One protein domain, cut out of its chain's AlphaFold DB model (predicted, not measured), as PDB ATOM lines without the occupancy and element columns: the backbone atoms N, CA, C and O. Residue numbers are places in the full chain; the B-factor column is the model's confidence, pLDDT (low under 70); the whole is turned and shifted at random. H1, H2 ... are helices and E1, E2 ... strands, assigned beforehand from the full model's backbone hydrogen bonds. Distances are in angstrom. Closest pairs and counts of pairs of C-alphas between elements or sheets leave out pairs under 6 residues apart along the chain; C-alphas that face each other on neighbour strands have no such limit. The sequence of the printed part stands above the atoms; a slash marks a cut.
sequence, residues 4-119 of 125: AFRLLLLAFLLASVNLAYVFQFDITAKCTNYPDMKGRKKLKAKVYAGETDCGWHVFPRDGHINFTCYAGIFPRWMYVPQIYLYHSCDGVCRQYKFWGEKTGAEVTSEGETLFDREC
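Overview. This is residues 4 to 119 of the 125 residues of a protein of Bursaphelenchus xylophilus (UniProt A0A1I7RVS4). A twisted sheet of five strands, E3, E2, E5, E6 and E7, is partly covered on one face by a two-stranded sheet of E1 and E4, which lies over its E3 and E2 end and makes a lopsided sandwich. From one end of this body helix H1 sticks out as an arm, residues 4 to 15 standing free. The 116 printed residues hold one named helix and then seven strands, in the order H1 E1 E2 E3 E4 E5 E6 E7, a mixed class; both sheets are antiparallel. The whole is loose, with a radius of gyration of the C-alphas of 18.3 A and spans of 66 by 24 by 22 A, the arm adding to the length.

Arrangement. The larger sheet runs E3, residues 52 to 58, E2, residues 43 to 49, E5, residues 81 to 87, E6, residues 92 to 99, and E7, residues 112 to 118; it is twisted, with E3 and E7 as edge strands. E2 and E5 are antiparallel at 167 degrees, with N 46 and O 84 within hydrogen-bond range at 2.8 A. The hairpin E2 and E3 has N 45 and O 57 at 2.8 A. E5, E6 and E7 form a meander, each strand the antiparallel neighbour of the one before; N 85 and O 96 are 2.8 A apart, and N 97 and O 112 are 3.0 A apart. E1, residues 22 to 28, and E4, residues 64 to 70, are antiparallel at 165 degrees, with N 23 and O 69 at 2.8 A. The two sheets make a sandwich, two sheets face to face, their strands at 35 degrees. The closest C-alphas of E3 and E4, those of Cys 54 and Cys 69, are 5.6 A apart; E6 and E7 are apart from both E1 and E4. H1, residues 4 to 17, is not on the larger sheet, and every O i to N i+4 pair in it is within hydrogen-bond range.

Along the chain. H1 begins at C-alpha 4 (78.205, -13.976, 32.354) and is 20.2 A long. E1 is 19.6 A, E2 19.8 A, E3 18.5 A, E4 20.0 A, E5 19.6 A, E6 23.0 A and E7 18.1 A long. E1 begins at C-alpha 22 (54.388, 3.993, 20.480), and E7 ends at C-alpha 118 (31.398, 31.145, 27.183).

Size, cuts and confidence. The two C-alphas farthest apart, those of Ala 4 and Asn 33, are 66.6 A apart. The printed part has no cut. The links E1 to E2 and E6 to E7 are long. Mean pLDDT of the printed part is 70.9; 45 residues are under 70, among them residues 99 to 119.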
ATOM      1  N   ALA A   4      79.447 -13.447  32.916       81.56
ATOM      2  CA  ALA A   4      78.205 -13.976  32.354       81.56
ATOM      3  C   ALA A   4      76.969 -13.268  32.930       81.56
ATOM      4  O   ALA A   4      76.059 -12.909  32.192       81.56
ATOM      5  N   PHE A   5      76.970 -12.981  34.236       84.75
ATOM      6  CA  PHE A   5      75.878 -12.261  34.895       84.75
ATOM      7  C   PHE A   5      75.769 -10.807  34.414       84.75
ATOM      8  O   PHE A   5      74.668 -10.302  34.227       84.75
ATOM      9  N   ARG A   6      76.906 -10.145  34.154       85.56
ATOM     10  CA  ARG A   6      76.931  -8.784  33.584       85.56
ATOM     11  C   ARG A   6      76.375  -8.747  32.160       85.56
ATOM     12  O   ARG A   6      75.600  -7.850  31.857       85.56
ATOM     13  N   LEU A   7      76.730  -9.721  31.320       83.31
ATOM     14  CA  LEU A   7      76.199  -9.851  29.956       83.31
ATOM     15  C   LEU A   7      74.692 -10.123  29.944       83.31
ATOM     16  O   LEU A   7      73.972  -9.526  29.151       83.31
ATOM     17  N   LEU A   8      74.212 -10.972  30.854       81.44
ATOM     18  CA  LEU A   8      72.794 -11.313  30.967       81.44
ATOM     19  C   LEU A   8      71.959 -10.110  31.429       81.44
ATOM     20  O   LEU A   8      70.911  -9.835  30.853       81.44
ATOM     21  N   LEU A   9      72.465  -9.334  32.393       81.44
ATOM     22  CA  LEU A   9      71.867  -8.059  32.803       81.44
ATOM     23  C   LEU A   9      71.850  -7.032  31.669       81.44
ATOM     24  O   LEU A   9      70.834  -6.377  31.470       81.44
ATOM     25  N   LEU A  10      72.944  -6.900  30.912       79.00
ATOM     26  CA  LEU A  10      73.009  -5.952  29.797       79.00
ATOM     27  C   LEU A  10      72.010  -6.317  28.692       79.00
ATOM     28  O   LEU A  10      71.311  -5.445  28.188       79.00
ATOM     29  N   ALA A  11      71.915  -7.605  28.351       75.75
ATOM     30  CA  ALA A  11      70.958  -8.108  27.374       75.75
ATOM     31  C   ALA A  11      69.508  -7.911  27.843       75.75
ATOM     32  O   ALA A  11      68.667  -7.488  27.056       75.75
ATOM     33  N   PHE A  12      69.225  -8.152  29.125       72.50
ATOM     34  CA  PHE A  12      67.897  -7.938  29.701       72.50
ATOM     35  C   PHE A  12      67.516  -6.453  29.727       72.50
ATOM     36  O   PHE A  12      66.403  -6.092  29.352       72.50
ATOM     37  N   LEU A  13      68.456  -5.576  30.091       67.62
ATOM     38  CA  LEU A  13      68.253  -4.130  30.060       67.62
ATOM     39  C   LEU A  13      68.015  -3.640  28.626       67.62
ATOM     40  O   LEU A  13      67.018  -2.968  28.393       67.62
ATOM     41  N   LEU A  14      68.838  -4.045  27.653       65.00
ATOM     42  CA  LEU A  14      68.666  -3.693  26.234       65.00
ATOM     43  C   LEU A  14      67.356  -4.229  25.633       65.00
ATOM     44  O   LEU A  14      66.716  -3.541  24.840       65.00
ATOM     45  N   ALA A  15      66.924  -5.427  26.033       62.19
ATOM     46  CA  ALA A  15      65.626  -5.971  25.641       62.19
ATOM     47  C   ALA A  15      64.464  -5.179  26.266       62.19
ATOM     48  O   ALA A  15      63.459  -4.943  25.599       62.19
ATOM     49  N   SER A  16      64.613  -4.704  27.507       55.78
ATOM     50  CA  SER A  16      63.580  -3.919  28.192       55.78
ATOM     51  C   SER A  16      63.390  -2.504  27.629       55.78
ATOM     52  O   SER A  16      62.281  -1.979  27.702       55.78
ATOM     53  N   VAL A  17      64.411  -1.907  26.993       53.22
ATOM     54  CA  VAL A  17      64.282  -0.584  26.336       53.22
ATOM     55  C   VAL A  17      63.322  -0.630  25.134       53.22
ATOM     56  O   VAL A  17      62.717   0.379  24.791       53.22
ATOM     57  N   ASN A  18      63.107  -1.805  24.532       53.25
ATOM     58  CA  ASN A  18      62.214  -1.979  23.380       53.25
ATOM     59  C   ASN A  18      60.757  -2.313  23.754       53.25
ATOM     60  O   ASN A  18      59.957  -2.608  22.870       53.25
ATOM     61  N   LEU A  19      60.396  -2.278  25.040       56.75
ATOM     62  CA  LEU A  19      59.013  -2.511  25.479       56.75
ATOM     63  C   LEU A  19      58.154  -1.243  25.453       56.75
ATOM     64  O   LEU A  19      56.950  -1.336  25.673       56.75
ATOM     65  N   ALA A  20      58.748  -0.076  25.184       60.94
ATOM     66  CA  ALA A  20      57.997   1.165  25.094       60.94
ATOM     67  C   ALA A  20      57.075   1.147  23.866       60.94
ATOM     68  O   ALA A  20      57.547   1.178  22.728       60.94
ATOM     69  N   TYR A  21      55.761   1.089  24.086       71.94
ATOM     70  CA  TYR A  21      54.805   1.094  22.986       71.94
ATOM     71  C   TYR A  21      54.602   2.522  22.459       71.94
ATOM     72  O   TYR A  21      54.474   3.468  23.235       71.94
ATOM     73  N   VAL A  22      54.560   2.687  21.134       77.94
ATOM     74  CA  VAL A  22      54.388   3.993  20.480       77.94
ATOM     75  C   VAL A  22      53.015   4.057  19.824       77.94
ATOM     76  O   VAL A  22      52.694   3.246  18.957       77.94
ATOM     77  N   PHE A  23      52.224   5.052  20.211       79.06
ATOM     78  CA  PHE A  23      51.007   5.436  19.511       79.06
ATOM     79  C   PHE A  23      51.329   6.465  18.436       79.06
ATOM     80  O   PHE A  23      52.055   7.429  18.679       79.06
ATOM     81  N   GLN A  24      50.743   6.272  17.259       83.44
ATOM     82  CA  GLN A  24      50.704   7.285  16.217       83.44
ATOM     83  C   GLN A  24      49.301   7.880  16.177       83.44
ATOM     84  O   GLN A  24      48.316   7.153  16.048       83.44
ATOM     85  N   PHE A  25      49.228   9.198  16.309       82.12
ATOM     86  CA  PHE A  25      47.993   9.956  16.240       82.12
ATOM     87  C   PHE A  25      47.953  10.714  14.924       82.12
ATOM     88  O   PHE A  25      48.881  11.448  14.596       82.12
ATOM     89  N   ASP A  26      46.855  10.540  14.201       84.75
ATOM     90  CA  ASP A  26      46.510  11.316  13.018       84.75
ATOM     91  C   ASP A  26      45.101  11.864  13.255       84.75
ATOM     92  O   ASP A  26      44.141  11.099  13.387       84.75
ATOM     93  N   ILE A  27      45.002  13.174  13.475       82.69
ATOM     94  CA  ILE A  27      43.762  13.822  13.896       82.69
ATOM     95  C   ILE A  27      43.488  14.976  12.943       82.69
ATOM     96  O   ILE A  27      44.268  15.922  12.839       82.69
ATOM     97  N   THR A  28      42.333  14.915  12.287       81.75
ATOM     98  CA  THR A  28      41.782  16.026  11.514       81.75
ATOM     99  C   THR A  28      40.588  16.589  12.257       81.75
ATOM    100  O   THR A  28      39.700  15.827  12.609       81.75
ATOM    101  N   ALA A  29      40.528  17.898  12.462       77.19
ATOM    102  CA  ALA A  29      39.379  18.553  13.063       77.19
ATOM    103  C   ALA A  29      39.122  19.911  12.391       77.19
ATOM    104  O   ALA A  29      40.046  20.663  12.088       77.19
ATOM    105  N   LYS A  30      37.849  20.214  12.112       75.25
ATOM    106  CA  LYS A  30      37.417  21.409  11.371       75.25
ATOM    107  C   LYS A  30      36.130  21.966  11.965       75.25
ATOM    108  O   LYS A  30      35.289  21.213  12.446       75.25
ATOM    109  N   CYS A  31      35.954  23.281  11.880       73.88
ATOM    110  CA  CYS A  31      34.688  23.922  12.214       73.88
ATOM    111  C   CYS A  31      33.746  23.837  11.002       73.88
ATOM    112  O   CYS A  31      34.039  24.429   9.964       73.88
ATOM    113  N   THR A  32      32.600  23.165  11.131       70.06
ATOM    114  CA  THR A  32      31.648  22.906  10.027       70.06
ATOM    115  C   THR A  32      31.253  24.163   9.245       70.06
ATOM    116  O   THR A  32      31.228  24.149   8.020       70.06
ATOM    117  N   ASN A  33      31.009  25.273   9.948       66.31
ATOM    118  CA  ASN A  33      30.583  26.540   9.340       66.31
ATOM    119  C   ASN A  33      31.741  27.520   9.085       66.31
ATOM    120  O   ASN A  33      31.524  28.620   8.583       66.31
ATOM    121  N   TYR A  34      32.971  27.149   9.452       65.12
ATOM    122  CA  TYR A  34      34.150  28.012   9.371       65.12
ATOM    123  C   TYR A  34      35.372  27.191   8.945       65.12
ATOM    124  O   TYR A  34      36.224  26.882   9.779       65.12
ATOM    125  N   PRO A  35      35.462  26.824   7.654       60.75
ATOM    126  CA  PRO A  35      36.531  25.959   7.156       60.75
ATOM    127  C   PRO A  35      37.915  26.598   7.323       60.75
ATOM    128  O   PRO A  35      38.891  25.901   7.579       60.75
ATOM    129  N   ASP A  36      37.981  27.928   7.258       59.53
ATOM    130  CA  ASP A  36      39.185  28.688   7.554       59.53
ATOM    131  C   ASP A  36      39.239  29.006   9.058       59.53
ATOM    132  O   ASP A  36      38.470  29.842   9.546       59.53
ATOM    133  N   MET A  37      40.188  28.414   9.794       61.44
ATOM    134  CA  MET A  37      40.495  28.756  11.198       61.44
ATOM    135  C   MET A  37      41.182  30.133  11.321       61.44
ATOM    136  O   MET A  37      42.273  30.279  11.870       61.44
ATOM    137  N   LYS A  38      40.584  31.171  10.731       56.62
ATOM    138  CA  LYS A  38      41.075  32.553  10.769       56.62
ATOM    139  C   LYS A  38      40.602  33.260  12.046       56.62
ATOM    140  O   LYS A  38      39.457  33.110  12.472       56.62
ATOM    141  N   GLY A  39      41.466  34.104  12.617       60.25
ATOM    142  CA  GLY A  39      41.147  34.977  13.756       60.25
ATOM    143  C   GLY A  39      41.432  34.353  15.128       60.25
ATOM    144  O   GLY A  39      42.355  33.563  15.273       60.25
ATOM    145  N   ARG A  40      40.644  34.721  16.153       55.94
ATOM    146  CA  ARG A  40      40.758  34.202  17.539       55.94
ATOM    147  C   ARG A  40      40.186  32.784  17.721       55.94
ATOM    148  O   ARG A  40      40.074  32.308  18.848       55.94
ATOM    149  N   LYS A  41      39.796  32.127  16.626       63.19
ATOM    150  CA  LYS A  41      39.282  30.757  16.627       63.19
ATOM    151  C   LYS A  41      40.457  29.821  16.859       63.19
ATOM    152  O   LYS A  41      41.339  29.724  16.012       63.19
ATOM    153  N   LYS A  42      40.490  29.191  18.029       70.12
ATOM    154  CA  LYS A  42      41.543  28.252  18.410       70.12
ATOM    155  C   LYS A  42      40.935  26.860  18.495       70.12
ATOM    156  O   LYS A  42      39.836  26.690  19.021       70.12
ATOM    157  N   LEU A  43      41.666  25.890  17.966       77.94
ATOM    158  CA  LEU A  43      41.372  24.473  18.071       77.94
ATOM    159  C   LEU A  43      42.612  23.821  18.683       77.94
ATOM    160  O   LEU A  43      43.705  23.943  18.130       77.94
ATOM    161  N   LYS A  44      42.470  23.190  19.851       83.25
ATOM    162  CA  LYS A  44      43.552  22.430  20.492       83.25
ATOM    163  C   LYS A  44      43.046  21.075  20.960       83.25
ATOM    164  O   LYS A  44      41.888  20.953  21.345       83.25
ATOM    165  N   ALA A  45      43.913  20.078  20.972       84.62
ATOM    166  CA  ALA A  45      43.656  18.786  21.584       84.62
ATOM    167  C   ALA A  45      44.616  18.548  22.751       84.62
ATOM    168  O   ALA A  45      45.811  18.816  22.639       84.62
ATOM    169  N   LYS A  46      44.107  18.014  23.859       88.75
ATOM    170  CA  LYS A  46      44.916  17.318  24.864       88.75
ATOM    171  C   LYS A  46      44.806  15.831  24.585       88.75
ATOM    172  O   LYS A  46      43.691  15.314  24.520       88.75
ATOM    173  N   VAL A  47      45.932  15.153  24.412       84.88
ATOM    174  CA  VAL A  47      45.932  13.731  24.053       84.88
ATOM    175  C   VAL A  47      46.563  12.910  25.163       84.88
ATOM    176  O   VAL A  47      47.577  13.301  25.732       84.88
ATOM    177  N   TYR A  48      45.952  11.766  25.452       85.25
ATOM    178  CA  TYR A  48      46.462  10.757  26.364       85.25
ATOM    179  C   TYR A  48      46.508   9.407  25.656       85.25
ATOM    180  O   TYR A  48      45.578   9.037  24.936       85.25
ATOM    181  N   ALA A  49      47.566   8.642  25.893       82.69
ATOM    182  CA  ALA A  49      47.670   7.251  25.481       82.69
ATOM    183  C   ALA A  49      47.542   6.365  26.729       82.69
ATOM    184  O   ALA A  49      48.506   6.143  27.464       82.69
ATOM    185  N   GLY A  50      46.311   5.933  27.026       78.31
ATOM    186  CA  GLY A  50      45.969   5.383  28.337       78.31
ATOM    187  C   GLY A  50      46.110   6.444  29.429       78.31
ATOM    188  O   GLY A  50      45.415   7.456  29.396       78.31
ATOM    189  N   GLU A  51      47.023   6.225  30.374       80.19
ATOM    190  CA  GLU A  51      47.332   7.173  31.458       80.19
ATOM    191  C   GLU A  51      48.486   8.130  31.113       80.19
ATOM    192  O   GLU A  51      48.765   9.065  31.860       80.19
ATOM    193  N   THR A  52      49.181   7.915  29.988       84.19
ATOM    194  CA  THR A  52      50.314   8.765  29.602       84.19
ATOM    195  C   THR A  52      49.839  10.041  28.919       84.19
ATOM    196  O   THR A  52      49.137   9.982  27.912       84.19
ATOM    197  N   ASP A  53      50.244  11.193  29.454       88.44
ATOM    198  CA  ASP A  53      49.988  12.514  28.875       88.44
ATOM    199  C   ASP A  53      50.889  12.761  27.653       88.44
ATOM    200  O   ASP A  53      52.111  12.841  27.771       88.44
ATOM    201  N   CYS A  54      50.275  12.902  26.476       85.31
ATOM    202  CA  CYS A  54      50.944  13.171  25.202       85.31
ATOM    203  C   CYS A  54      51.042  14.669  24.868       85.31
ATOM    204  O   CYS A  54      51.493  15.039  23.782       85.31
ATOM    205  N   GLY A  55      50.603  15.541  25.775       87.88
ATOM    206  CA  GLY A  55      50.705  16.986  25.646       87.88
ATOM    207  C   GLY A  55      49.523  17.655  24.943       87.88
ATOM    208  O   GLY A  55      48.529  17.035  24.553       87.88
ATOM    209  N   TRP A  56      49.644  18.979  24.846       88.44
ATOM    210  CA  TRP A  56      48.721  19.854  24.131       88.44
ATOM    211  C   TRP A  56      49.168  20.029  22.682       88.44
ATOM    212  O   TRP A  56      50.332  20.324  22.427       88.44
ATOM    213  N   HIS A  57      48.223  19.926  21.752       87.88
ATOM    214  CA  HIS A  57      48.454  20.074  20.318       87.88
ATOM    215  C   HIS A  57      47.514  21.130  19.760       87.88
ATOM    216  O   HIS A  57      46.296  20.980  19.830       87.88
ATOM    217  N   VAL A  58      48.071  22.217  19.230       86.06
ATOM    218  CA  VAL A  58      47.295  23.267  18.563       86.06
ATOM    219  C   VAL A  58      47.164  22.899  17.093       86.06
ATOM    220  O   VAL A  58      48.163  22.604  16.439       86.06
ATOM    221  N   PHE A  59      45.941  22.915  16.573       83.88
ATOM    222  CA  PHE A  59      45.710  22.588  15.174       83.88
ATOM    223  C   PHE A  59      46.186  23.735  14.271       83.88
ATOM    224  O   PHE A  59      45.879  24.902  14.548       83.88
ATOM    225  N   PRO A  60      46.909  23.431  13.179       82.94
ATOM    226  CA  PRO A  60      47.208  24.406  12.146       82.94
ATOM    227  C   PRO A  60      45.940  24.763  11.361       82.94
ATOM    228  O   PRO A  60      44.853  24.229  11.580       82.94
ATOM    229  N   ARG A  61      46.071  25.702  10.418       77.88
ATOM    230  CA  ARG A  61      44.934  26.214   9.630       77.88
ATOM    231  C   ARG A  61      44.228  25.157   8.785       77.88
ATOM    232  O   ARG A  61      43.052  25.328   8.491       77.88
ATOM    233  N   ASP A  62      44.947  24.128   8.363       81.94
ATOM    234  CA  ASP A  62      44.412  22.980   7.624       81.94
ATOM    235  C   ASP A  62      43.587  22.033   8.512       81.94
ATOM    236  O   ASP A  62      42.817  21.214   8.001       81.94
ATOM    237  N   GLY A  63      43.702  22.187   9.833       79.62
ATOM    238  CA  GLY A  63      43.009  21.390  10.826       79.62
ATOM    239  C   GLY A  63      43.578  19.996  10.989       79.62
ATOM    240  O   GLY A  63      42.836  19.109  11.399       79.62
ATOM    241  N   HIS A  64      44.859  19.789  10.687       85.38
ATOM    242  CA  HIS A  64      45.493  18.475  10.755       85.38
ATOM    243  C   HIS A  64      46.686  18.458  11.708       85.38
ATOM    244  O   HIS A  64      47.558  19.317  11.647       85.38
ATOM    245  N   ILE A  65      46.734  17.466  12.593       85.00
ATOM    246  CA  ILE A  65      47.909  17.178  13.416       85.00
ATOM    247  C   ILE A  65      48.289  15.709  13.262       85.00
ATOM    248  O   ILE A  65      47.434  14.822  13.277       85.00
ATOM    249  N   ASN A  66      49.590  15.459  13.152       88.69
ATOM    250  CA  ASN A  66      50.160  14.120  13.126       88.69
ATOM    251  C   ASN A  66      51.384  14.085  14.036       88.69
ATOM    252  O   ASN A  66      52.312  14.878  13.868       88.69
ATOM    253  N   PHE A  67      51.360  13.205  15.030       86.31
ATOM    254  CA  PHE A  67      52.440  13.081  16.000       86.31
ATOM    255  C   PHE A  67      52.487  11.680  16.610       86.31
ATOM    256  O   PHE A  67      51.541  10.893  16.526       86.31
ATOM    257  N   THR A  68      53.608  11.373  17.256       85.94
ATOM    258  CA  THR A  68      53.811  10.125  17.990       85.94
ATOM    259  C   THR A  68      53.873  10.379  19.490       85.94
ATOM    260  O   THR A  68      54.357  11.414  19.947       85.94
ATOM    261  N   CYS A  69      53.373   9.425  20.269       84.56
ATOM    262  CA  CYS A  69      53.406   9.463  21.724       84.56
ATOM    263  C   CYS A  69      53.791   8.095  22.281       84.56
ATOM    264  O   CYS A  69      53.260   7.068  21.858       84.56
ATOM    265  N   TYR A  70      54.708   8.085  23.242       81.81
ATOM    266  CA  TYR A  70      55.122   6.873  23.939       81.81
ATOM    267  C   TYR A  70      54.138   6.576  25.068       81.81
ATOM    268  O   TYR A  70      53.888   7.441  25.900       81.81
ATOM    269  N   ALA A  71      53.600   5.362  25.116       72.88
ATOM    270  CA  ALA A  71      52.618   4.927  26.100       72.88
ATOM    271  C   ALA A  71      53.158   3.730  26.878       72.88
ATOM    272  O   ALA A  71      52.812   2.586  26.600       72.88
ATOM    273  N   GLY A  72      54.042   4.017  27.836       70.81
ATOM    274  CA  GLY A  72      54.553   3.045  28.803       70.81
ATOM    275  C   GLY A  72      55.113   1.748  28.204       70.81
ATOM    276  O   GLY A  72      55.476   1.686  27.035       70.81
ATOM    277  N   ILE A  73      55.229   0.721  29.052       71.62
ATOM    278  CA  ILE A  73      55.875  -0.566  28.732       71.62
ATOM    279  C   ILE A  73      54.888  -1.724  28.515       71.62
ATOM    280  O   ILE A  73      55.309  -2.863  28.307       71.62
ATOM    281  N   PHE A  74      53.581  -1.472  28.645       68.38
ATOM    282  CA  PHE A  74      52.571  -2.518  28.509       68.38
ATOM    283  C   PHE A  74      52.151  -2.719  27.041       68.38
ATOM    284  O   PHE A  74      52.382  -1.862  26.186       68.38
ATOM    285  N   PRO A  75      51.540  -3.864  26.699       66.19
ATOM    286  CA  PRO A  75      51.016  -4.091  25.356       66.19
ATOM    287  C   PRO A  75      49.926  -3.079  24.959       66.19
ATOM    288  O   PRO A  75      49.069  -2.744  25.774       66.19
ATOM    289  N   ARG A  76      49.883  -2.681  23.675       67.19
ATOM    290  CA  ARG A  76      48.914  -1.721  23.090       67.19
ATOM    291  C   ARG A  76      47.473  -1.898  23.568       67.19
ATOM    292  O   ARG A  76      46.817  -0.920  23.890       67.19
ATOM    293  N   TRP A  77      46.981  -3.136  23.596       68.19
ATOM    294  CA  TRP A  77      45.585  -3.457  23.912       68.19
ATOM    295  C   TRP A  77      45.183  -3.119  25.355       68.19
ATOM    296  O   TRP A  77      43.994  -3.092  25.660       68.19
ATOM    297  N   MET A  78      46.152  -2.853  26.237       69.56
ATOM    298  CA  MET A  78      45.904  -2.361  27.594       69.56
ATOM    299  C   MET A  78      45.687  -0.844  27.651       69.56
ATOM    300  O   MET A  78      45.262  -0.326  28.681       69.56
ATOM    301  N   TYR A  79      45.969  -0.124  26.566       72.50
ATOM    302  CA  TYR A  79      45.862   1.324  26.508       72.50
ATOM    303  C   TYR A  79      44.693   1.739  25.623       72.50
ATOM    304  O   TYR A  79      44.630   1.409  24.441       72.50
ATOM    305  N   VAL A  80      43.784   2.528  26.192       78.12
ATOM    306  CA  VAL A  80      42.727   3.200  25.436       78.12
ATOM    307  C   VAL A  80      43.124   4.667  25.294       78.12
ATOM    308  O   VAL A  80      43.187   5.368  26.309       78.12
ATOM    309  N   PRO A  81      43.425   5.155  24.079       78.19
ATOM    310  CA  PRO A  81      43.741   6.560  23.891       78.19
ATOM    311  C   PRO A  81      42.514   7.434  24.166       78.19
ATOM    312  O   PRO A  81      41.377   7.048  23.875       78.19
ATOM    313  N   GLN A  82      42.763   8.615  24.726       83.00
ATOM    314  CA  GLN A  82      41.756   9.633  25.006       83.00
ATOM    315  C   GLN A  82      42.184  10.952  24.371       83.00
ATOM    316  O   GLN A  82      43.316  11.400  24.553       83.00
ATOM    317  N   ILE A  83      41.277  11.590  23.643       82.12
ATOM    318  CA  ILE A  83      41.520  12.882  23.002       82.12
ATOM    319  C   ILE A  83      40.473  13.853  23.529       82.12
ATOM    320  O   ILE A  83      39.277  13.626  23.374       82.12
ATOM    321  N   TYR A  84      40.926  14.940  24.142       82.38
ATOM    322  CA  TYR A  84      40.072  16.040  24.563       82.38
ATOM    323  C   TYR A  84      40.250  17.198  23.593       82.38
ATOM    324  O   TYR A  84      41.298  17.839  23.582       82.38
ATOM    325  N   LEU A  85      39.243  17.452  22.766       80.94
ATOM    326  CA  LEU A  85      39.253  18.529  21.786       80.94
ATOM    327  C   LEU A  85      38.591  19.773  22.365       80.94
ATOM    328  O   LEU A  85      37.470  19.697  22.857       80.94
ATOM    329  N   TYR A  86      39.255  20.912  22.239       80.12
ATOM    330  CA  TYR A  86      38.791  22.216  22.692       80.12
ATOM    331  C   TYR A  86      38.688  23.148  21.495       80.12
ATOM    332  O   TYR A  86      39.665  23.297  20.753       80.12
ATOM    333  N   HIS A  87      37.539  23.798  21.311       77.94
ATOM    334  CA  HIS A  87      37.349  24.715  20.190       77.94
ATOM    335  C   HIS A  87      36.527  25.954  20.532       77.94
ATOM    336  O   HIS A  87      35.624  25.888  21.359       77.94
ATOM    337  N   SER A  88      36.770  27.044  19.797       76.25
ATOM    338  CA  SER A  88      35.994  28.297  19.842       76.25
ATOM    339  C   SER A  88      35.392  28.700  18.481       76.25
ATOM    340  O   SER A  88      35.308  29.881  18.141       76.25
ATOM    341  N   CYS A  89      35.000  27.713  17.662       72.06
ATOM    342  CA  CYS A  89      34.552  27.880  16.271       72.06
ATOM    343  C   CYS A  89      33.513  28.997  16.031       72.06
ATOM    344  O   CYS A  89      33.604  29.721  15.036       72.06
ATOM    345  N   ASP A  90      32.542  29.141  16.925       70.38
ATOM    346  CA  ASP A  90      31.428  30.099  16.899       70.38
ATOM    347  C   ASP A  90      31.537  31.165  18.008       70.38
ATOM    348  O   ASP A  90      30.582  31.887  18.267       70.38
ATOM    349  N   GLY A  91      32.704  31.285  18.651       63.00
ATOM    350  CA  GLY A  91      32.905  32.157  19.813       63.00
ATOM    351  C   GLY A  91      32.529  31.516  21.152       63.00
ATOM    352  O   GLY A  91      32.801  32.115  22.189       63.00
ATOM    353  N   VAL A  92      31.984  30.295  21.140       66.25
ATOM    354  CA  VAL A  92      31.680  29.510  22.341       66.25
ATOM    355  C   VAL A  92      32.724  28.411  22.520       66.25
ATOM    356  O   VAL A  92      33.080  27.719  21.560       66.25
ATOM    357  N   CYS A  93      33.235  28.260  23.743       70.94
ATOM    358  CA  CYS A  93      34.273  27.290  24.065       70.94
ATOM    359  C   CYS A  93      33.646  25.948  24.448       70.94
ATOM    360  O   CYS A  93      32.958  25.833  25.462       70.94
ATOM    361  N   ARG A  94      33.920  24.913  23.648       71.81
ATOM    362  CA  ARG A  94      33.414  23.552  23.877       71.81
ATOM    363  C   ARG A  94      34.551  22.564  24.058       71.81
ATOM    364  O   ARG A  94      35.577  22.692  23.384       71.81
ATOM    365  N   GLN A  95      34.340  21.578  24.932       74.44
ATOM    366  CA  GLN A  95      35.226  20.427  25.099       74.44
ATOM    367  C   GLN A  95      34.509  19.129  24.716       74.44
ATOM    368  O   GLN A  95      33.442  18.816  25.249       74.44
ATOM    369  N   TYR A  96      35.150  18.344  23.855       72.19
ATOM    370  CA  TYR A  96      34.713  17.005  23.470       72.19
ATOM    371  C   TYR A  96      35.724  15.976  23.932       72.19
ATOM    372  O   TYR A  96      36.927  16.192  23.786       72.19
ATOM    373  N   LYS A  97      35.243  14.848  24.445       74.31
ATOM    374  CA  LYS A  97      36.072  13.678  24.721       74.31
ATOM    375  C   LYS A  97      35.816  12.604  23.677       74.31
ATOM    376  O   LYS A  97      34.677  12.193  23.473       74.31
ATOM    377  N   PHE A  98      36.896  12.123  23.080       73.88
ATOM    378  CA  PHE A  98      36.920  10.963  22.202       73.88
ATOM    379  C   PHE A  98      37.726   9.850  22.872       73.88
ATOM    380  O   PHE A  98      38.740  10.116  23.526       73.88
ATOM    381  N   TRP A  99      37.285   8.607  22.705       69.69
ATOM    382  CA  TRP A  99      37.985   7.416  23.179       69.69
ATOM    383  C   TRP A  99      38.106   6.382  22.057       69.69
ATOM    384  O   TRP A  99      37.200   6.225  21.239       69.69
ATOM    385  N   GLY A 100      39.215   5.643  22.042       62.62
ATOM    386  CA  GLY A 100      39.460   4.568  21.075       62.62
ATOM    387  C   GLY A 100      40.335   4.971  19.883       62.62
ATOM    388  O   GLY A 100      40.727   6.122  19.726       62.62
ATOM    389  N   GLU A 101      40.681   3.992  19.043       53.72
ATOM    390  CA  GLU A 101      41.702   4.112  17.983       53.72
ATOM    391  C   GLU A 101      41.251   4.842  16.707       53.72
ATOM    392  O   GLU A 101      41.854   4.669  15.649       53.72
ATOM    393  N   LYS A 102      40.178   5.637  16.750       50.25
ATOM    394  CA  LYS A 102      39.714   6.335  15.546       50.25
ATOM    395  C   LYS A 102      40.654   7.503  15.224       50.25
ATOM    396  O   LYS A 102      40.502   8.608  15.735       50.25
ATOM    397  N   THR A 103      41.621   7.247  14.346       42.06
ATOM    398  CA  THR A 103      42.563   8.209  13.741       42.06
ATOM    399  C   THR A 103      41.883   9.091  12.683       42.06
ATOM    400  O   THR A 103      42.298   9.147  11.529       42.06
ATOM    401  N   GLY A 104      40.768   9.724  13.051       40.53
ATOM    402  CA  GLY A 104      39.952  10.538  12.154       40.53
ATOM    403  C   GLY A 104      38.645  10.937  12.825       40.53
ATOM    404  O   GLY A 104      37.628  10.277  12.637       40.53
ATOM    405  N   ALA A 105      38.681  11.982  13.649       40.28
ATOM    406  CA  ALA A 105      37.502  12.501  14.335       40.28
ATOM    407  C   ALA A 105      36.985  13.754  13.618       40.28
ATOM    408  O   ALA A 105      37.432  14.864  13.896       40.28
ATOM    409  N   GLU A 106      36.013  13.606  12.716       39.09
ATOM    410  CA  GLU A 106      35.236  14.773  12.298       39.09
ATOM    411  C   GLU A 106      34.439  15.295  13.504       39.09
ATOM    412  O   GLU A 106      33.723  14.549  14.177       39.09
ATOM    413  N   VAL A 107      34.575  16.594  13.796       44.81
ATOM    414  CA  VAL A 107      33.955  17.297  14.941       44.81
ATOM    415  C   VAL A 107      32.455  17.520  14.707       44.81
ATOM    416  O   VAL A 107      31.930  18.616  14.866       44.81
ATOM    417  N   THR A 108      31.757  16.489  14.243       38.19
ATOM    418  CA  THR A 108      30.345  16.553  13.860       38.19
ATOM    419  C   THR A 108      29.501  15.417  14.422       38.19
ATOM    420  O   THR A 108      28.282  15.526  14.320       38.19
ATOM    421  N   SER A 109      30.055  14.351  15.030       40.31
ATOM    422  CA  SER A 109      29.173  13.232  15.435       40.31
ATOM    423  C   SER A 109      29.612  12.228  16.516       40.31
ATOM    424  O   SER A 109      28.750  11.468  16.944       40.31
ATOM    425  N   GLU A 110      30.855  12.188  17.019       37.62
ATOM    426  CA  GLU A 110      31.277  11.067  17.901       37.62
ATOM    427  C   GLU A 110      32.066  11.460  19.169       37.62
ATOM    428  O   GLU A 110      33.017  10.780  19.549       37.62
ATOM    429  N   GLY A 111      31.692  12.546  19.850       49.47
ATOM    430  CA  GLY A 111      32.310  12.933  21.126       49.47
ATOM    431  C   GLY A 111      31.281  13.180  22.224       49.47
ATOM    432  O   GLY A 111      30.222  13.748  21.960       49.47
ATOM    433  N   GLU A 112      31.600  12.801  23.462       53.44
ATOM    434  CA  GLU A 112      30.826  13.248  24.623       53.44
ATOM    435  C   GLU A 112      31.146  14.728  24.872       53.44
ATOM    436  O   GLU A 112      32.311  15.098  25.063       53.44
ATOM    437  N   THR A 113      30.126  15.588  24.835       59.69
ATOM    438  CA  THR A 113      30.261  16.991  25.236       59.69
ATOM    439  C   THR A 113      30.442  17.049  26.746       59.69
ATOM    440  O   THR A 113      29.524  16.728  27.495       59.69
ATOM    441  N   LEU A 114      31.622  17.475  27.194       59.78
ATOM    442  CA  LEU A 114      31.931  17.569  28.621       59.78
ATOM    443  C   LEU A 114      31.511  18.915  29.219       59.78
ATOM    444  O   LEU A 114      31.120  18.972  30.383       59.78
ATOM    445  N   PHE A 115      31.573  19.994  28.435       64.12
ATOM    446  CA  PHE A 115      31.003  21.287  28.807       64.12
ATOM    447  C   PHE A 115      30.725  22.179  27.591       64.12
ATOM    448  O   PHE A 115      31.375  22.058  26.548       64.12
ATOM    449  N   ASP A 116      29.803  23.122  27.790       52.03
ATOM    450  CA  ASP A 116      29.520  24.257  26.910       52.03
ATOM    451  C   ASP A 116      29.548  25.532  27.776       52.03
ATOM    452  O   ASP A 116      28.694  25.710  28.648       52.03
ATOM    453  N   ARG A 117      30.596  26.357  27.652       56.91
ATOM    454  CA  ARG A 117      30.748  27.610  28.416       56.91
ATOM    455  C   ARG A 117      31.205  28.734  27.490       56.91
ATOM    456  O   ARG A 117      31.966  28.510  26.546       56.91
ATOM    457  N   GLU A 118      30.772  29.962  27.780       47.47
ATOM    458  CA  GLU A 118      31.398  31.145  27.183       47.47
ATOM    459  C   GLU A 118      32.891  31.122  27.510       47.47
ATOM    460  O   GLU A 118      33.284  30.708  28.602       47.47
ATOM    461  N   CYS A 119      33.725  31.489  26.536       51.69
ATOM    462  CA  CYS A 119      35.169  31.443  26.689       51.69
ATOM    463  C   CYS A 119      35.614  32.410  27.796       51.69
ATOM    464  O   CYS A 119      35.945  33.562  27.515       51.69
TER     465      CYS A 119